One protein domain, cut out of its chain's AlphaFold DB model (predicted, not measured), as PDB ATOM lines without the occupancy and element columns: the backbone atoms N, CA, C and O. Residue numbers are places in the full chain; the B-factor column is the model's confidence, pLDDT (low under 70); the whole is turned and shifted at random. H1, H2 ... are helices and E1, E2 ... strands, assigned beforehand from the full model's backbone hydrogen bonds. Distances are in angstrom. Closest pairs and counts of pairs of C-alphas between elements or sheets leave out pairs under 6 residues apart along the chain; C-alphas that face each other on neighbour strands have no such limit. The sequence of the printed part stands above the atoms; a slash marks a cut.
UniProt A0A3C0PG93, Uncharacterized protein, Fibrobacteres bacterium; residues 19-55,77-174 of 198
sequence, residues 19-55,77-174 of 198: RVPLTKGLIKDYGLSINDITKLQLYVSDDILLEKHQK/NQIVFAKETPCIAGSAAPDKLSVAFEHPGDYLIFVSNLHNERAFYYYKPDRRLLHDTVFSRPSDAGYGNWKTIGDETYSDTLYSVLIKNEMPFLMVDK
ATOM      1  N   ARG A  19     -12.702  27.798 -26.049       91.38
ATOM      2  CA  ARG A  19     -12.194  28.170 -27.368       91.38
ATOM      3  C   ARG A  19     -12.505  27.034 -28.337       91.38
ATOM      4  O   ARG A  19     -12.323  25.863 -28.011       91.38
ATOM      5  N   VAL A  20     -13.025  27.383 -29.504       93.62
ATOM      6  CA  VAL A  20     -13.382  26.425 -30.553       93.62
ATOM      7  C   VAL A  20     -12.637  26.770 -31.837       93.62
ATOM      8  O   VAL A  20     -12.379  27.954 -32.072       93.62
ATOM      9  N   PRO A  21     -12.291  25.783 -32.681       95.50
ATOM     10  CA  PRO A  21     -11.680  26.055 -33.976       95.50
ATOM     11  C   PRO A  21     -12.560  26.987 -34.812       95.50
ATOM     12  O   PRO A  21     -13.763  26.751 -34.959       95.50
ATOM     13  N   LEU A  22     -11.961  28.031 -35.380       95.38
ATOM     14  CA  LEU A  22     -12.631  28.884 -36.348       95.38
ATOM     15  C   LEU A  22     -12.762  28.098 -37.656       95.38
ATOM     16  O   LEU A  22     -11.768  27.755 -38.298       95.38
ATOM     17  N   THR A  23     -14.002  27.804 -38.036       94.38
ATOM     18  CA  THR A  23     -14.329  27.064 -39.259       94.38
ATOM     19  C   THR A  23     -15.328  27.841 -40.097       94.38
ATOM     20  O   THR A  23     -16.047  28.707 -39.597       94.38
ATOM     21  N   LYS A  24     -15.419  27.502 -41.381       90.62
ATOM     22  CA  LYS A  24     -16.442  28.059 -42.276       90.62
ATOM     23  C   LYS A  24     -17.862  27.753 -41.807       90.62
ATOM     24  O   LYS A  24     -18.717  28.632 -41.862       90.62
ATOM     25  N   GLY A  25     -18.099  26.531 -41.334       90.38
ATOM     26  CA  GLY A  25     -19.370  26.123 -40.744       90.38
ATOM     27  C   GLY A  25     -19.725  27.016 -39.562       90.38
ATOM     28  O   GLY A  25     -20.811  27.568 -39.532       90.38
ATOM     29  N   LEU A  26     -18.764  27.291 -38.675       92.00
ATOM     30  CA  LEU A  26     -18.974  28.188 -37.537       92.00
ATOM     31  C   LEU A  26     -19.311  29.624 -37.971       92.00
ATOM     32  O   LEU A  26     -20.235  30.227 -37.436       92.00
ATOM     33  N   ILE A  27     -18.593  30.167 -38.957       91.56
ATOM     34  CA  ILE A  27     -18.873  31.499 -39.519       91.56
ATOM     35  C   ILE A  27     -20.304  31.558 -40.070       91.56
ATOM     36  O   ILE A  27     -21.035  32.508 -39.795       91.56
ATOM     37  N   LYS A  28     -20.722  30.520 -40.801       90.25
ATOM     38  CA  LYS A  28     -22.062  30.396 -41.385       90.25
ATOM     39  C   LYS A  28     -23.151  30.227 -40.323       90.25
ATOM     40  O   LYS A  28     -24.159  30.923 -40.388       90.25
ATOM     41  N   ASP A  29     -22.941  29.346 -39.348       89.75
ATOM     42  CA  ASP A  29     -23.900  29.023 -38.284       89.75
ATOM     43  C   ASP A  29     -24.231  30.248 -37.423       89.75
ATOM     44  O   ASP A  29     -25.357  30.395 -36.949       89.75
ATOM     45  N   TYR A  30     -23.260  31.148 -37.254       90.62
ATOM     46  CA  TYR A  30     -23.418  32.404 -36.525       90.62
ATOM     47  C   TYR A  30     -23.714  33.609 -37.432       90.62
ATOM     48  O   TYR A  30     -23.797  34.728 -36.936       90.62
ATOM     49  N   GLY A  31     -23.883  33.406 -38.745       89.38
ATOM     50  CA  GLY A  31     -24.207  34.475 -39.694       89.38
ATOM     51  C   GLY A  31     -23.162  35.593 -39.759       89.38
ATOM     52  O   GLY A  31     -23.515  36.738 -40.038       89.38
ATOM     53  N   LEU A  32     -21.894  35.283 -39.477       91.25
ATOM     54  CA  LEU A  32     -20.826  36.274 -39.386       91.25
ATOM     55  C   LEU A  32     -20.456  36.811 -40.768       91.25
ATOM     56  O   LEU A  32     -20.114  36.050 -41.679       91.25
ATOM     57  N   SER A  33     -20.455  38.135 -40.912       91.50
ATOM     58  CA  SER A  33     -19.870  38.776 -42.085       91.50
ATOM     59  C   SER A  33     -18.343  38.812 -41.987       91.50
ATOM     60  O   SER A  33     -17.755  38.671 -40.914       91.50
ATOM     61  N   ILE A  34     -17.678  39.083 -43.111       89.00
ATOM     62  CA  ILE A  34     -16.224  39.304 -43.156       89.00
ATOM     63  C   ILE A  34     -15.796  40.402 -42.162       89.00
ATOM     64  O   ILE A  34     -14.785  40.259 -41.481       89.00
ATOM     65  N   ASN A  35     -16.602  41.459 -42.029       90.19
ATOM     66  CA  ASN A  35     -16.347  42.564 -41.103       90.19
ATOM     67  C   ASN A  35     -16.580  42.196 -39.634       90.19
ATOM     68  O   ASN A  35     -16.117  42.910 -38.749       90.19
ATOM     69  N   ASP A  36     -17.334  41.137 -39.350       92.88
ATOM     70  CA  ASP A  36     -17.515  40.657 -37.981       92.88
ATOM     71  C   ASP A  36     -16.318  39.819 -37.552       92.88
ATOM     72  O   ASP A  36     -15.866  39.946 -36.417       92.88
ATOM     73  N   ILE A  37     -15.737  39.049 -38.479       92.38
ATOM     74  CA  ILE A  37     -14.533  38.248 -38.227       92.38
ATOM     75  C   ILE A  37     -13.366  39.130 -37.761       92.38
ATOM     76  O   ILE A  37     -12.665  38.757 -36.825       92.38
ATOM     77  N   THR A  38     -13.179  40.314 -38.352       92.06
ATOM     78  CA  THR A  38     -12.101  41.247 -37.964       92.06
ATOM     79  C   THR A  38     -12.281  41.855 -36.571       92.06
ATOM     80  O   THR A  38     -11.336  42.405 -36.014       92.06
ATOM     81  N   LYS A  39     -13.472  41.729 -35.976       91.44
ATOM     82  CA  LYS A  39     -13.775  42.183 -34.611       91.44
ATOM     83  C   LYS A  39     -13.660  41.063 -33.574       91.44
ATOM     84  O   LYS A  39     -13.851  41.319 -32.387       91.44
ATOM     85  N   LEU A  40     -13.407  39.824 -33.999       91.88
ATOM     86  CA  LEU A  40     -13.263  38.692 -33.088       91.88
ATOM     87  C   LEU A  40     -11.866  38.668 -32.471       91.88
ATOM     88  O   LEU A  40     -10.863  38.839 -33.161       91.88
ATOM     89  N   GLN A  41     -11.811  38.354 -31.177       93.06
ATOM     90  CA  GLN A  41     -10.574  37.913 -30.545       93.06
ATOM     91  C   GLN A  41     -10.294  36.474 -30.981       93.06
ATOM     92  O   GLN A  41     -11.060  35.556 -30.665       93.06
ATOM     93  N   LEU A  42      -9.190  36.290 -31.696       95.12
ATOM     94  CA  LEU A  42      -8.717  34.992 -32.153       95.12
ATOM     95  C   LEU A  42      -7.546  34.520 -31.293       95.12
ATOM     96  O   LEU A  42      -6.972  35.290 -30.518       95.12
ATOM     97  N   TYR A  43      -7.224  33.238 -31.424       96.06
ATOM     98  CA  TYR A  43      -6.122  32.581 -30.732       96.06
ATOM     99  C   TYR A  43      -5.487  31.533 -31.639       96.06
ATOM    100  O   TYR A  43      -6.193  30.878 -32.407       96.06
ATOM    101  N   VAL A  44      -4.181  31.323 -31.516       95.81
ATOM    102  CA  VAL A  44      -3.483  30.234 -32.217       95.81
ATOM    103  C   VAL A  44      -3.567  28.916 -31.430       95.81
ATOM    104  O   VAL A  44      -3.519  28.919 -30.200       95.81
ATOM    105  N   SER A  45      -3.746  27.783 -32.113       96.25
ATOM    106  CA  SER A  45      -3.940  26.467 -31.478       96.25
ATOM    107  C   SER A  45      -2.667  25.790 -30.965       96.25
ATOM    108  O   SER A  45      -2.746  25.006 -30.017       96.25
ATOM    109  N   ASP A  46      -1.522  26.090 -31.573       94.44
ATOM    110  CA  ASP A  46      -0.211  25.510 -31.268       94.44
ATOM    111  C   ASP A  46       0.889  26.556 -31.523       94.44
ATOM    112  O   ASP A  46       0.617  27.620 -32.085       94.44
ATOM    113  N   ASP A  47       2.113  26.267 -31.093       91.38
ATOM    114  CA  ASP A  47       3.224  27.213 -31.171       91.38
ATOM    115  C   ASP A  47       3.681  27.463 -32.628       91.38
ATOM    116  O   ASP A  47       3.848  26.528 -33.418       91.38
ATOM    117  N   ILE A  48       3.967  28.726 -32.959       92.38
ATOM    118  CA  ILE A  48       4.680  29.141 -34.178       92.38
ATOM    119  C   ILE A  48       5.988  29.805 -33.753       92.38
ATOM    120  O   ILE A  48       5.977  30.760 -32.977       92.38
ATOM    121  N   LEU A  49       7.113  29.333 -34.286       90.62
ATOM    122  CA  LEU A  49       8.426  29.933 -34.053       90.62
ATOM    123  C   LEU A  49       8.986  30.469 -35.369       90.62
ATOM    124  O   LEU A  49       9.149  29.720 -36.333       90.62
ATOM    125  N   LEU A  50       9.308  31.759 -35.387       88.94
ATOM    126  CA  LEU A  50      10.046  32.404 -36.463       88.94
ATOM    127  C   LEU A  50      11.506  32.539 -36.039       88.94
ATOM    128  O   LEU A  50      11.817  33.199 -35.053       88.94
ATOM    129  N   GLU A  51      12.409  31.919 -36.785       84.38
ATOM    130  CA  GLU A  51      13.846  31.908 -36.521       84.38
ATOM    131  C   GLU A  51      14.578  32.651 -37.638       84.38
ATOM    132  O   GLU A  51      14.484  32.285 -38.811       84.38
ATOM    133  N   LYS A  52      15.291  33.733 -37.307       80.75
ATOM    134  CA  LYS A  52      15.963  34.549 -38.324       80.75
ATOM    135  C   LYS A  52      17.062  33.728 -39.001       80.75
ATOM    136  O   LYS A  52      17.902  33.145 -38.315       80.75
ATOM    137  N   HIS A  53      17.095  33.733 -40.338       63.94
ATOM    138  CA  HIS A  53      18.155  33.063 -41.105       63.94
ATOM    139  C   HIS A  53      19.534  33.560 -40.645       63.94
ATOM    140  O   HIS A  53      19.820  34.761 -40.674       63.94
ATOM    141  N   GLN A  54      20.404  32.638 -40.226       61.56
ATOM    142  CA  GLN A  54      21.773  32.961 -39.834       61.56
ATOM    143  C   GLN A  54      22.696  32.956 -41.053       61.56
ATOM    144  O   GLN A  54      22.759  31.982 -41.802       61.56
ATOM    145  N   LYS A  55      23.499  34.011 -41.211       43.91
ATOM    146  CA  LYS A  55      24.692  33.945 -42.057       43.91
ATOM    147  C   LYS A  55      25.793  33.281 -41.233       43.91
ATOM    148  O   LYS A  55      26.261  33.865 -40.260       43.91
ATOM    149  N   ASN A  77      17.977  35.201 -33.087       70.44
ATOM    150  CA  ASN A  77      16.794  36.059 -33.014       70.44
ATOM    151  C   ASN A  77      15.558  35.217 -33.359       70.44
ATOM    152  O   ASN A  77      15.477  34.658 -34.460       70.44
ATOM    153  N   GLN A  78      14.655  35.100 -32.391       82.00
ATOM    154  CA  GLN A  78      13.482  34.243 -32.430       82.00
ATOM    155  C   GLN A  78      12.240  35.034 -32.026       82.00
ATOM    156  O   GLN A  78      12.266  35.773 -31.042       82.00
ATOM    157  N   ILE A  79      11.145  34.823 -32.751       86.88
ATOM    158  CA  ILE A  79       9.812  35.298 -32.377       86.88
ATOM    159  C   ILE A  79       8.959  34.063 -32.107       86.88
ATOM    160  O   ILE A  79       8.834  33.197 -32.973       86.88
ATOM    161  N   VAL A  80       8.397  33.968 -30.902       89.69
ATOM    162  CA  VAL A  80       7.572  32.832 -30.479       89.69
ATOM    163  C   VAL A  80       6.137  33.296 -30.295       89.69
ATOM    164  O   VAL A  80       5.838  34.046 -29.368       89.69
ATOM    165  N   PHE A  81       5.235  32.783 -31.126       90.50
ATOM    166  CA  PHE A  81       3.799  32.856 -30.887       90.50
ATOM    167  C   PHE A  81       3.380  31.564 -30.200       90.50
ATOM    168  O   PHE A  81       3.156  30.545 -30.853       90.50
ATOM    169  N   ALA A  82       3.331  31.588 -28.872       90.56
ATOM    170  CA  ALA A  82       2.936  30.424 -28.093       90.56
ATOM    171  C   ALA A  82       1.480  30.031 -28.384       90.56
ATOM    172  O   ALA A  82       0.647  30.867 -28.754       90.56
ATOM    173  N   LYS A  83       1.144  28.770 -28.144       92.50
ATOM    174  CA  LYS A  83      -0.231  28.292 -28.078       92.50
ATOM    175  C   LYS A  83      -1.090  29.248 -27.246       92.50
ATOM    176  O   LYS A  83      -0.686  29.707 -26.182       92.50
ATOM    177  N   GLU A  84      -2.296  29.514 -27.740       93.44
ATOM    178  CA  GLU A  84      -3.264  30.437 -27.146       93.44
ATOM    179  C   GLU A  84      -2.833  31.909 -27.114       93.44
ATOM    180  O   GLU A  84      -3.494  32.716 -26.459       93.44
ATOM    181  N   THR A  85      -1.790  32.295 -27.859       93.31
ATOM    182  CA  THR A  85      -1.472  33.714 -28.045       93.31
ATOM    183  C   THR A  85      -2.663  34.418 -28.707       93.31
ATOM    184  O   THR A  85      -3.142  33.947 -29.748       93.31
ATOM    185  N   PRO A  86      -3.178  35.508 -28.106       93.69
ATOM    186  CA  PRO A  86      -4.264  36.287 -28.676       93.69
ATOM    187  C   PRO A  86      -3.821  36.988 -29.962       93.69
ATOM    188  O   PRO A  86      -2.714  37.510 -30.050       93.69
ATOM    189  N   CYS A  87      -4.706  37.036 -30.952       93.75
ATOM    190  CA  CYS A  87      -4.471  37.706 -32.224       93.75
ATOM    191  C   CYS A  87      -5.772  38.248 -32.831       93.75
ATOM    192  O   CYS A  87      -6.875  37.923 -32.381       93.75
ATOM    193  N   ILE A  88      -5.648  39.096 -33.850       92.88
ATOM    194  CA  ILE A  88      -6.780  39.729 -34.539       92.88
ATOM    195  C   ILE A  88      -6.636  39.600 -36.052       92.88
ATOM    196  O   ILE A  88      -5.530  39.649 -36.591       92.88
ATOM    197  N   ALA A  89      -7.755  39.462 -36.764       94.50
ATOM    198  CA  ALA A  89      -7.744  39.505 -38.222       94.50
ATOM    199  C   ALA A  89      -7.721  40.966 -38.702       94.50
ATOM    200  O   ALA A  89      -8.697  41.692 -38.533       94.50
ATOM    201  N   GLY A  90      -6.617  41.393 -39.323       91.31
ATOM    202  CA  GLY A  90      -6.505  42.720 -39.939       91.31
ATOM    203  C   GLY A  90      -7.211  42.809 -41.291       91.31
ATOM    204  O   GLY A  90      -7.751  43.850 -41.654       91.31
ATOM    205  N   SER A  91      -7.265  41.697 -42.026       93.38
ATOM    206  CA  SER A  91      -8.125  41.553 -43.199       93.38
ATOM    207  C   SER A  91      -8.683  40.138 -43.284       93.38
ATOM    208  O   SER A  91      -8.069  39.180 -42.802       93.38
ATOM    209  N   ALA A  92      -9.864  40.012 -43.886       94.25
ATOM    210  CA  ALA A  92     -10.565  38.747 -43.992       94.25
ATOM    211  C   ALA A  92     -11.154  38.539 -45.392       94.25
ATOM    212  O   ALA A  92     -11.637  39.466 -46.040       94.25
ATOM    213  N   ALA A  93     -11.113  37.292 -45.844       93.12
ATOM    214  CA  ALA A  93     -11.717  36.779 -47.062       93.12
ATOM    215  C   ALA A  93     -12.329  35.391 -46.769       93.12
ATOM    216  O   ALA A  93     -12.009  34.779 -45.744       93.12
ATOM    217  N   PRO A  94     -13.198  34.851 -47.646       89.00
ATOM    218  CA  PRO A  94     -13.901  33.592 -47.386       89.00
ATOM    219  C   PRO A  94     -13.006  32.378 -47.092       89.00
ATOM    220  O   PRO A  94     -13.471  31.410 -46.497       89.00
ATOM    221  N   ASP A  95     -11.749  32.390 -47.520       93.12
ATOM    222  CA  ASP A  95     -10.772  31.307 -47.379       93.12
ATOM    223  C   ASP A  95      -9.419  31.753 -46.839       93.12
ATOM    224  O   ASP A  95      -8.503  30.939 -46.757       93.12
ATOM    225  N   LYS A  96      -9.276  33.025 -46.467       95.50
ATOM    226  CA  LYS A  96      -7.997  33.591 -46.051       95.50
ATOM    227  C   LYS A  96      -8.198  34.678 -45.004       95.50
ATOM    228  O   LYS A  96      -9.045  35.548 -45.177       95.50
ATOM    229  N   LEU A  97      -7.372  34.661 -43.967       96.81
ATOM    230  CA  LEU A  97      -7.284  35.691 -42.936       96.81
ATOM    231  C   LEU A  97      -5.830  36.158 -42.822       96.81
ATOM    232  O   LEU A  97      -4.919  35.333 -42.757       96.81
ATOM    233  N   SER A  98      -5.621  37.472 -42.797       96.31
ATOM    234  CA  SER A  98      -4.342  38.080 -42.411       96.31
ATOM    235  C   SER A  98      -4.415  38.432 -40.933       96.31
ATOM    236  O   SER A  98      -5.250  39.248 -40.542       96.31
ATOM    237  N   VAL A  99      -3.576  37.799 -40.119       96.00
ATOM    238  CA  VAL A  99      -3.689  37.813 -38.659       96.00
ATOM    239  C   VAL A  99      -2.486  38.502 -38.034       96.00
ATOM    240  O   VAL A  99      -1.356  38.088 -38.270       96.00
ATOM    241  N   ALA A 100      -2.742  39.532 -37.233       94.12
ATOM    242  CA  ALA A 100      -1.730  40.255 -36.470       94.12
ATOM    243  C   ALA A 100      -1.726  39.790 -35.010       94.12
ATOM    244  O   ALA A 100      -2.789  39.580 -34.415       94.12
ATOM    245  N   PHE A 101      -0.529  39.660 -34.439       89.81
ATOM    246  CA  PHE A 101      -0.314  39.233 -33.052       89.81
ATOM    247  C   PHE A 101       0.094  40.385 -32.126       89.81
ATOM    248  O   PHE A 101      -0.245  40.362 -30.948       89.81
ATOM    249  N   GLU A 102       0.776  41.408 -32.649       79.62
ATOM    250  CA  GLU A 102       1.302  42.519 -31.843       79.62
ATOM    251  C   GLU A 102       0.912  43.881 -32.428       79.62
ATOM    252  O   GLU A 102       0.168  44.644 -31.807       79.62
ATOM    253  N   HIS A 103       1.377  44.175 -33.644       68.94
ATOM    254  CA  HIS A 103       1.186  45.468 -34.295       68.94
ATOM    255  C   HIS A 103       0.409  45.339 -35.613       68.94
ATOM    256  O   HIS A 103       0.653  44.411 -36.386       68.94
ATOM    257  N   PRO A 104      -0.510  46.276 -35.917       69.38
ATOM    258  CA  PRO A 104      -1.096  46.375 -37.248       69.38
ATOM    259  C   PRO A 104       0.007  46.637 -38.282       69.38
ATOM    260  O   PRO A 104       0.713  47.637 -38.182       69.38
ATOM    261  N   GLY A 105       0.143  45.759 -39.275       73.06
ATOM    262  CA  GLY A 105       1.171  45.862 -40.320       73.06
ATOM    263  C   GLY A 105       1.908  44.548 -40.551       73.06
ATOM    264  O   GLY A 105       2.151  44.195 -41.703       73.06
ATOM    265  N   ASP A 106       2.135  43.787 -39.481       87.00
ATOM    266  CA  ASP A 106       2.769  42.475 -39.539       87.00
ATOM    267  C   ASP A 106       1.719  41.378 -39.405       87.00
ATOM    268  O   ASP A 106       0.993  41.293 -38.409       87.00
ATOM    269  N   TYR A 107       1.607  40.552 -40.443       93.88
ATOM    270  CA  TYR A 107       0.538  39.571 -40.551       93.88
ATOM    271  C   TYR A 107       1.083  38.200 -40.896       93.88
ATOM    272  O   TYR A 107       1.820  38.055 -41.863       93.88
ATOM    273  N   LEU A 108       0.595  37.191 -40.182       95.62
ATOM    274  CA  LEU A 108       0.676  35.805 -40.619       95.62
ATOM    275  C   LEU A 108      -0.582  35.443 -41.403       95.62
ATOM    276  O   LEU A 108      -1.694  35.880 -41.081       95.62
ATOM    277  N   ILE A 109      -0.420  34.622 -42.437       97.12
ATOM    278  CA  ILE A 109      -1.535  34.210 -43.288       97.12
ATOM    279  C   ILE A 109      -2.103  32.872 -42.825       97.12
ATOM    280  O   ILE A 109      -1.402  31.867 -42.722       97.12
ATOM    281  N   PHE A 110      -3.417  32.848 -42.617       97.56
ATOM    282  CA  PHE A 110      -4.171  31.637 -42.319       97.56
ATOM    283  C   PHE A 110      -5.179  31.373 -43.429       97.56
ATOM    284  O   PHE A 110      -5.912  32.276 -43.832       97.56
ATOM    285  N   VAL A 111      -5.236  30.142 -43.928       96.56
ATOM    286  CA  VAL A 111      -6.104  29.766 -45.048       96.56
ATOM    287  C   VAL A 111      -7.010  28.596 -44.692       96.56
ATOM    288  O   VAL A 111      -6.676  27.767 -43.853       96.56
ATOM    289  N   SER A 112      -8.158  28.509 -45.355       95.19
ATOM    290  CA  SER A 112      -9.121  27.419 -45.214       95.19
ATOM    291  C   SER A 112      -9.514  26.889 -46.590       95.19
ATOM    292  O   SER A 112      -9.580  27.631 -47.563       95.19
ATOM    293  N   ASN A 113      -9.856  25.604 -46.693       90.25
ATOM    294  CA  ASN A 113     -10.397  25.061 -47.940       90.25
ATOM    295  C   ASN A 113     -11.785  25.662 -48.222       90.25
ATOM    296  O   ASN A 113     -12.677  25.585 -47.375       90.25
ATOM    297  N   LEU A 114     -11.980  26.238 -49.414       79.31
ATOM    298  CA  LEU A 114     -13.235  26.883 -49.813       79.31
ATOM    299  C   LEU A 114     -14.458  25.960 -49.741       79.31
ATOM    300  O   LEU A 114     -15.525  26.428 -49.346       79.31
ATOM    301  N   HIS A 115     -14.283  24.683 -50.084       85.25
ATOM    302  CA  HIS A 115     -15.354  23.716 -50.335       85.25
ATOM    303  C   HIS A 115     -15.664  22.809 -49.136       85.25
ATOM    304  O   HIS A 115     -16.540  21.954 -49.226       85.25
ATOM    305  N   ASN A 116     -14.949  22.964 -48.019       89.12
ATOM    306  CA  ASN A 116     -15.143  22.145 -46.828       89.12
ATOM    307  C   ASN A 116     -15.553  23.027 -45.644       89.12
ATOM    308  O   ASN A 116     -14.733  23.754 -45.090       89.12
ATOM    309  N   GLU A 117     -16.817  22.934 -45.226       86.69
ATOM    310  CA  GLU A 117     -17.349  23.724 -44.106       86.69
ATOM    311  C   GLU A 117     -16.660  23.400 -42.769       86.69
ATOM    312  O   GLU A 117     -16.595  24.251 -41.885       86.69
ATOM    313  N   ARG A 118     -16.084  22.201 -42.627       88.75
ATOM    314  CA  ARG A 118     -15.340  21.791 -41.426       88.75
ATOM    315  C   ARG A 118     -13.861  22.168 -41.479       88.75
ATOM    316  O   ARG A 118     -13.139  21.860 -40.537       88.75
ATOM    317  N   ALA A 119     -13.396  22.781 -42.567       89.62
ATOM    318  CA  ALA A 119     -12.006  23.186 -42.676       89.62
ATOM    319  C   ALA A 119     -11.684  24.293 -41.667       89.62
ATOM    320  O   ALA A 119     -12.443  25.250 -41.491       89.62
ATOM    321  N   PHE A 120     -10.543  24.119 -41.006       94.25
ATOM    322  CA  PHE A 120      -9.962  25.109 -40.115       94.25
ATOM    323  C   PHE A 120      -9.218  26.157 -40.941       94.25
ATOM    324  O   PHE A 120      -8.723  25.857 -42.031       94.25
ATOM    325  N   TYR A 121      -9.083  27.360 -40.392       96.75
ATOM    326  CA  TYR A 121      -8.116  28.330 -40.895       96.75
ATOM    327  C   TYR A 121      -6.738  27.986 -40.330       96.75
ATOM    328  O   TYR A 121      -6.451  28.312 -39.179       96.75
ATOM    329  N   TYR A 122      -5.918  27.291 -41.115       96.00
ATOM    330  CA  TYR A 122      -4.575  26.854 -40.733       96.00
ATOM    331  C   TYR A 122      -3.514  27.835 -41.225       96.00
ATOM    332  O   TYR A 122      -3.660  28.449 -42.284       96.00
ATOM    333  N   TYR A 123      -2.438  27.966 -40.461       96.44
ATOM    334  CA  TYR A 123      -1.300  28.798 -40.805       96.44
ATOM    335  C   TYR A 123      -0.651  28.304 -42.104       96.44
ATOM    336  O   TYR A 123      -0.468  27.103 -42.320       96.44
ATOM    337  N   LYS A 124      -0.313  29.237 -42.991       95.38
ATOM    338  CA  LYS A 124       0.357  28.957 -44.255       95.38
ATOM    339  C   LYS A 124       1.558  29.895 -44.393       95.38
ATOM    340  O   LYS A 124       1.326  31.075 -44.642       95.38
ATOM    341  N   PRO A 125       2.797  29.374 -44.320       93.31
ATOM    342  CA  PRO A 125       3.974  30.194 -44.558       93.31
ATOM    343  C   PRO A 125       4.021  30.694 -46.008       93.31
ATOM    344  O   PRO A 125       3.535  30.000 -46.915       93.31
ATOM    345  N   ASP A 126       4.648  31.852 -46.230       90.81
ATOM    346  CA  ASP A 126       4.872  32.437 -47.564       90.81
ATOM    347  C   ASP A 126       5.474  31.425 -48.545       90.81
ATOM    348  O   ASP A 126       5.006  31.253 -49.677       90.81
ATOM    349  N   ARG A 127       6.518  30.722 -48.096       86.62
ATOM    350  CA  ARG A 127       7.178  29.660 -48.856       86.62
ATOM    351  C   ARG A 127       7.145  28.384 -48.051       86.62
ATOM    352  O   ARG A 127       7.809  28.271 -47.032       86.62
ATOM    353  N   ARG A 128       6.402  27.390 -48.531       79.31
ATOM    354  CA  ARG A 128       6.388  26.065 -47.914       79.31
ATOM    355  C   ARG A 128       7.569  25.246 -48.417       79.31
ATOM    356  O   ARG A 128       7.744  25.091 -49.626       79.31
ATOM    357  N   LEU A 129       8.330  24.669 -47.496       75.00
ATOM    358  CA  LEU A 129       9.344  23.683 -47.843       75.00
ATOM    359  C   LEU A 129       8.638  22.365 -48.190       75.00
ATOM    360  O   LEU A 129       7.825  21.851 -47.420       75.00
ATOM    361  N   LEU A 130       8.897  21.855 -49.396       58.38
ATOM    362  CA  LEU A 130       8.300  20.611 -49.906       58.38
ATOM    363  C   LEU A 130       9.050  19.354 -49.428       58.38
ATOM    364  O   LEU A 130       8.539  18.246 -49.566       58.38
ATOM    365  N   HIS A 131      10.229  19.531 -48.830       54.31
ATOM    366  CA  HIS A 131      11.065  18.476 -48.267       54.31
ATOM    367  C   HIS A 131      11.541  18.878 -46.872       54.31
ATOM    368  O   HIS A 131      11.691  20.068 -46.598       54.31
ATOM    369  N   ASP A 132      11.795  17.888 -46.011       51.94
ATOM    370  CA  ASP A 132      12.394  18.092 -44.689       51.94
ATOM    371  C   ASP A 132      13.846  18.547 -44.858       51.94
ATOM    372  O   ASP A 132      14.792  17.769 -44.742       51.94
ATOM    373  N   THR A 133      14.048  19.831 -45.146       49.91
ATOM    374  CA  THR A 133      15.319  20.497 -44.883       49.91
ATOM    375  C   THR A 133      15.458  20.591 -43.371       49.91
ATOM    376  O   THR A 133      15.084  21.571 -42.726       49.91
ATOM    377  N   VAL A 134      15.967  19.506 -42.787       51.19
ATOM    378  CA  VAL A 134      16.417  19.473 -41.401       51.19
ATOM    379  C   VAL A 134      17.641  20.376 -41.328       51.19
ATOM    380  O   VAL A 134      18.769  19.956 -41.585       51.19
ATOM    381  N   PHE A 135      17.426  21.652 -41.017       55.06
ATOM    382  CA  PHE A 135      18.519  22.496 -40.564       55.06
ATOM    383  C   PHE A 135      19.081  21.845 -39.301       55.06
ATOM    384  O   PHE A 135      18.365  21.670 -38.314       55.06
ATOM    385  N   SER A 136      20.342  21.411 -39.360       51.69
ATOM    386  CA  SER A 136      21.029  20.832 -38.207       51.69
ATOM    387  C   SER A 136      21.189  21.924 -37.156       51.69
ATOM    388  O   SER A 136      22.053  22.791 -37.280       51.69
ATOM    389  N   ARG A 137      20.306  21.918 -36.155       62.47
ATOM    390  CA  ARG A 137      20.393  22.803 -34.993       62.47
ATOM    391  C   ARG A 137      21.320  22.176 -33.951       62.47
ATOM    392  O   ARG A 137      21.330  20.949 -33.827       62.47
ATOM    393  N   PRO A 138      22.083  22.978 -33.191       56.44
ATOM    394  CA  PRO A 138      22.814  22.470 -32.037       56.44
ATOM    395  C   PRO A 138      21.844  21.753 -31.085       56.44
ATOM    396  O   PRO A 138      20.758  22.275 -30.824       56.44
ATOM    397  N   SER A 139      22.214  20.580 -30.557       54.62
ATOM    398  CA  SER A 139      21.366  19.807 -29.626       54.62
ATOM    399  C   SER A 139      20.939  20.623 -28.400       54.62
ATOM    400  O   SER A 139      19.863  20.406 -27.848       54.62
ATOM    401  N   ASP A 140      21.755  21.608 -28.031       55.62
ATOM    402  CA  ASP A 140      21.631  22.398 -26.808       55.62
ATOM    403  C   ASP A 140      20.768  23.660 -26.998       55.62
ATOM    404  O   ASP A 140      20.549  24.414 -26.056       55.62
ATOM    405  N   ALA A 141      20.232  23.886 -28.204       59.72
ATOM    406  CA  ALA A 141      19.379  25.037 -28.507       59.72
ATOM    407  C   ALA A 141      17.969  24.943 -27.886       59.72
ATOM    408  O   ALA A 141      17.205  25.893 -27.988       59.72
ATOM    409  N   GLY A 142      17.585  23.811 -27.278       59.09
ATOM    410  CA  GLY A 142      16.270  23.629 -26.638       59.09
ATOM    411  C   GLY A 142      15.099  23.355 -27.598       59.09
ATOM    412  O   GLY A 142      13.981  23.109 -27.148       59.09
ATOM    413  N   TYR A 143      15.349  23.325 -28.912       63.19
ATOM    414  CA  TYR A 143      14.322  23.203 -29.959       63.19
ATOM    415  C   TYR A 143      14.466  21.946 -30.839       63.19
ATOM    416  O   TYR A 143      13.987  21.919 -31.969       63.19
ATOM    417  N   GLY A 144      15.092  20.875 -30.337       62.78
ATOM    418  CA  GLY A 144      15.357  19.651 -31.116       62.78
ATOM    419  C   GLY A 144      14.115  18.970 -31.716       62.78
ATOM    420  O   GLY A 144      14.223  18.278 -32.723       62.78
ATOM    421  N   ASN A 145      12.930  19.216 -31.149       75.06
ATOM    422  CA  ASN A 145      11.661  18.643 -31.613       75.06
ATOM    423  C   ASN A 145      10.904  19.539 -32.608       75.06
ATOM    424  O   ASN A 145       9.777  19.224 -32.974       75.06
ATOM    425  N   TRP A 146      11.478  20.674 -33.009       82.81
ATOM    426  CA  TRP A 146      10.818  21.621 -33.898       82.81
ATOM    427  C   TRP A 146      11.132  21.320 -35.357       82.81
ATOM    428  O   TRP A 146      12.291  21.198 -35.763       82.81
ATOM    429  N   LYS A 147      10.078  21.254 -36.165       85.56
ATOM    430  CA  LYS A 147      10.157  20.982 -37.593       85.56
ATOM    431  C   LYS A 147      10.068  22.280 -38.378       85.56
ATOM    432  O   LYS A 147       9.087  23.008 -38.253       85.56
ATOM    433  N   THR A 148      11.063  22.541 -39.225       86.62
ATOM    434  CA  THR A 148      11.000  23.643 -40.191       86.62
ATOM    435  C   THR A 148       9.978  23.305 -41.278       86.62
ATOM    436  O   THR A 148      10.050  22.233 -41.877       86.62
ATOM    437  N   ILE A 149       9.027  24.202 -41.535       88.62
ATOM    438  CA  ILE A 149       7.942  23.991 -42.512       88.62
ATOM    439  C   ILE A 149       7.994  24.948 -43.701       88.62
ATOM    440  O   ILE A 149       7.316  24.724 -44.709       88.62
ATOM    441  N   GLY A 150       8.773  26.018 -43.596       89.81
ATOM    442  CA  GLY A 150       8.773  27.080 -44.583       89.81
ATOM    443  C   GLY A 150       9.612  28.275 -44.182       89.81
ATOM    444  O   GLY A 150      10.338  28.225 -43.192       89.81
ATOM    445  N   ASP A 151       9.437  29.347 -44.942       89.88
ATOM    446  CA  ASP A 151       9.924  30.681 -44.630       89.88
ATOM    447  C   ASP A 151       8.752  31.673 -44.613       89.88
ATOM    448  O   ASP A 151       7.803  31.519 -45.389       89.88
ATOM    449  N   GLU A 152       8.852  32.687 -43.757       91.12
ATOM    450  CA  GLU A 152       7.886  33.779 -43.593       91.12
ATOM    451  C   GLU A 152       8.618  35.117 -43.627       91.12
ATOM    452  O   GLU A 152       9.661  35.277 -42.982       91.12
ATOM    453  N   THR A 153       8.060  36.094 -44.339       90.00
ATOM    454  CA  THR A 153       8.486  37.488 -44.198       90.00
ATOM    455  C   THR A 153       7.655  38.156 -43.106       90.00
ATOM    456  O   THR A 153       6.448  38.307 -43.255       90.00
ATOM    457  N   TYR A 154       8.295  38.584 -42.019       87.75
ATOM    458  CA  TYR A 154       7.637  39.261 -40.897       87.75
ATOM    459  C   TYR A 154       8.428  40.526 -40.542       87.75
ATOM    460  O   TYR A 154       9.651  40.453 -40.401       87.75
ATOM    461  N   SER A 155       7.778  41.691 -40.465       86.50
ATOM    462  CA  SER A 155       8.445  42.989 -40.253       86.50
ATOM    463  C   SER A 155       9.645  43.207 -41.194       86.50
ATOM    464  O   SER A 155      10.766  43.474 -40.752       86.50
ATOM    465  N   ASP A 156       9.439  42.985 -42.498       85.56
ATOM    466  CA  ASP A 156      10.457  43.090 -43.563       85.56
ATOM    467  C   ASP A 156      11.699  42.187 -43.395       85.56
ATOM    468  O   ASP A 156      12.714  42.358 -44.075       85.56
ATOM    469  N   THR A 157      11.644  41.194 -42.505       83.56
ATOM    470  CA  THR A 157      12.729  40.236 -42.272       83.56
ATOM    471  C   THR A 157      12.277  38.828 -42.637       83.56
ATOM    472  O   THR A 157      11.178  38.407 -42.295       83.56
ATOM    473  N   LEU A 158      13.143  38.080 -43.326       85.25
ATOM    474  CA  LEU A 158      12.899  36.677 -43.651       85.25
ATOM    475  C   LEU A 158      13.280  35.774 -42.470       85.25
ATOM    476  O   LEU A 158      14.426  35.789 -42.004       85.25
ATOM    477  N   TYR A 159      12.332  34.951 -42.040       86.75
ATOM    478  CA  TYR A 159      12.497  33.955 -40.991       86.75
ATOM    479  C   TYR A 159      12.244  32.555 -41.541       86.75
ATOM    480  O   TYR A 159      11.367  32.358 -42.375       86.75
ATOM    481  N   SER A 160      12.977  31.572 -41.028       87.38
ATOM    482  CA  SER A 160      12.569  30.172 -41.087       87.38
ATOM    483  C   SER A 160      11.404  29.970 -40.132       87.38
ATOM    484  O   SER A 160      11.449  30.436 -38.995       87.38
ATOM    485  N   VAL A 161      10.388  29.237 -40.567       90.12
ATOM    486  CA  VAL A 161       9.223  28.939 -39.739       90.12
ATOM    487  C   VAL A 161       9.295  27.525 -39.222       90.12
ATOM    488  O   VAL A 161       9.473  26.575 -39.993       90.12
ATOM    489  N   LEU A 162       9.109  27.387 -37.919       89.06
ATOM    490  CA  LEU A 162       9.102  26.119 -37.231       89.06
ATOM    491  C   LEU A 162       7.789  25.902 -36.483       89.06
ATOM    492  O   LEU A 162       7.204  26.836 -35.936       89.06
ATOM    493  N   ILE A 163       7.389  24.635 -36.403       89.88
ATOM    494  CA  ILE A 163       6.265  24.165 -35.587       89.88
ATOM    495  C   ILE A 163       6.699  22.972 -34.738       89.88
ATOM    496  O   ILE A 163       7.662  22.277 -35.079       89.88
ATOM    497  N   LYS A 164       5.973  22.716 -33.651       84.00
ATOM    498  CA  LYS A 164       6.302  21.645 -32.707       84.00
ATOM    499  C   LYS A 164       5.506  20.360 -32.933       84.00
ATOM    500  O   LYS A 164       6.118  19.301 -33.030       84.00
ATOM    501  N   ASN A 165       4.173  20.431 -33.012       84.88
ATOM    502  CA  ASN A 165       3.329  19.230 -33.083       84.88
ATOM    503  C   ASN A 165       2.505  19.187 -34.369       84.88
ATOM    504  O   ASN A 165       2.712  18.312 -35.212       84.88
ATOM    505  N   GLU A 166       1.576  20.126 -34.526       88.44
ATOM    506  CA  GLU A 166       0.648  20.163 -35.654       88.44
ATOM    507  C   GLU A 166       0.651  21.526 -36.344       88.44
ATOM    508  O   GLU A 166       1.212  22.494 -35.840       88.44
ATOM    509  N   MET A 167       0.060  21.593 -37.543       92.44
ATOM    510  CA  MET A 167      -0.076  22.869 -38.242       92.44
ATOM    511  C   MET A 167      -1.004  23.781 -37.426       92.44
ATOM    512  O   MET A 167      -2.176  23.426 -37.260       92.44
ATOM    513  N   PRO A 168      -0.531  24.948 -36.959       96.19
ATOM    514  CA  PRO A 168      -1.337  25.816 -36.113       96.19
ATOM    515  C   PRO A 168      -2.570  26.324 -36.858       96.19
ATOM    516  O   PRO A 168      -2.517  26.610 -38.055       96.19
ATOM    517  N   PHE A 169      -3.691  26.451 -36.161       97.25
ATOM    518  CA  PHE A 169      -4.947  26.959 -36.701       97.25
ATOM    519  C   PHE A 169      -5.585  27.977 -35.760       97.25
ATOM    520  O   PHE A 169      -5.227  28.081 -34.586       97.25
ATOM    521  N   LEU A 170      -6.534  28.748 -36.285       97.56
ATOM    522  CA  LEU A 170      -7.216  29.784 -35.520       97.56
ATOM    523  C   LEU A 170      -8.364  29.211 -34.697       97.56
ATOM    524  O   LEU A 170      -9.164  28.401 -35.167       97.56
ATOM    525  N   MET A 171      -8.476  29.705 -33.476       96.94
ATOM    526  CA  MET A 171      -9.568  29.449 -32.554       96.94
ATOM    527  C   MET A 171     -10.237  30.762 -32.166       96.94
ATOM    528  O   MET A 171      -9.619  31.824 -32.193       96.94
ATOM    529  N   VAL A 172     -11.494  30.679 -31.757       94.94
ATOM    530  CA  VAL A 172     -12.279  31.809 -31.258       94.94
ATOM    531  C   VAL A 172     -12.944  31.431 -29.941       94.94
ATOM    532  O   VAL A 172     -13.313  30.273 -29.721       94.94
ATOM    533  N   ASP A 173     -13.109  32.404 -29.052       90.50
ATOM    534  CA  ASP A 173     -13.903  32.212 -27.844       90.50
ATOM    535  C   ASP A 173     -15.393  32.086 -28.204       90.50
ATOM    536  O   ASP A 173     -15.993  32.968 -28.826       90.50
ATOM    537  N   LYS A 174     -16.023  30.987 -27.779       86.31
ATOM    538  CA  LYS A 174     -17.453  30.754 -28.002       86.31
ATOM    539  C   LYS A 174     -18.335  31.855 -27.402       86.31
ATOM    540  O   LYS A 174     -19.434  32.093 -27.903       86.31
TER     541      LYS A 174
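AT A GLANCE: This is residues 19 to 55 and 77 to 174 of the 198 residues of an uncharacterized protein of Fibrobacteres bacterium (UniProt A0A3C0PG93). Two strongly twisted sheets sit one after the other along the longest axis, a six-stranded one with the short helices H1 and H2 at its far end, and a four-stranded one that makes the other half. The long link of residues 112 to 146 runs from the six-stranded sheet past E8 and loops out to the end of the domain opposite the helices. The printed part has 135 residues, under half of them in two named helices and ten named strands, in the order E1 H1 H2 E2 E3 E4 E5 E6 E7 E8 E9 E10; the class is mostly strand. Both sheets are antiparallel, in the orders E1 E10 E2 E5 E6 E7 and E4 E3 E9 E8. The whole is compact, with a radius of gyration of the C-alphas of 15.2 A, yet elongated, with spans of 49 by 27 by 23 A.

IN THESE COORDINATES: E1, residues 19 to 21, begins at C-alpha 19 (-12.194, 28.170, -27.368). H1 is residues 24 to 29, H2 34 to 37, E2 42 to 44, E3 48 to 52 and E4 78 to 81. E5, residues 86 to 93, is 19.8 A long and bends by 66 degrees at residue 90. E6 is residues 96 to 100 and E7 108 to 111. E8, residues 147 to 154, starts at C-alpha 147 (10.157, 20.982, -37.593), is 18.7 A long and bends by 64 degrees at residue 150. E9, residues 157 to 163, is 18.6 A long. E10, residues 170 to 173, ends at C-alpha 173 (-13.903, 32.212, -27.844).

HOW THE PARTS SIT: In the larger sheet E1 and E7 are edge strands. N 20 and O 172 of E1 and E10 are 2.9 A apart, within hydrogen-bond range, as are N 171 and O 43 of E10 and E2 at 2.8 A. E1, H1 H2, E2 form a split strand-helix-strand unit, two strands that follow each other among the strands of one sheet, not neighbours, with the helices between them along the chain; E10 is between them in the sheet, and the crossover is right-handed. E5 pairs with E2 over residues 86 to 87, N 42 and O 87 at 2.9 A, and with E6 over residues 88 to 93, N 90 and O 98 at 2.8 A. E5 E6 E7 are a meander, each strand the antiparallel neighbour of the one before; N 97 and O 110 of E6 and E7 are 2.8 A apart. H2 is on this sheet at a height of 7.1 A, its closest C-alpha pair with E5 being Ile 34 and Ala 92 at 5.7 A; H1 is not on it. In H1 every O i to N i+4 pair is within hydrogen-bond range, and H2 is too short for such a pair. In the smaller sheet N 50 and O 79 of E3 and E4 are 2.8 A apart, N 51 and O 160 of E3 and E9 2.8 A, and N 161 and O 150 of the hairpin E8 and E9 2.8 A. Between the sheets, the closest C-alphas of E7 and E8, Leu 108 and Tyr 154, are 7.8 A apart.

THE WHOLE: The C-alphas farthest apart, those of Gly 31 and Pro 138, are 49.1 A apart. Residues 56 to 76 are not printed, and C-alphas 55 and 77 are 12.2 A apart across this cut. The link E7 to E8 is long, with 35 residues. The mean pLDDT of the printed part is 85.5; residues 53 to 55, 103 to 104 and 130 to 144 are under 70.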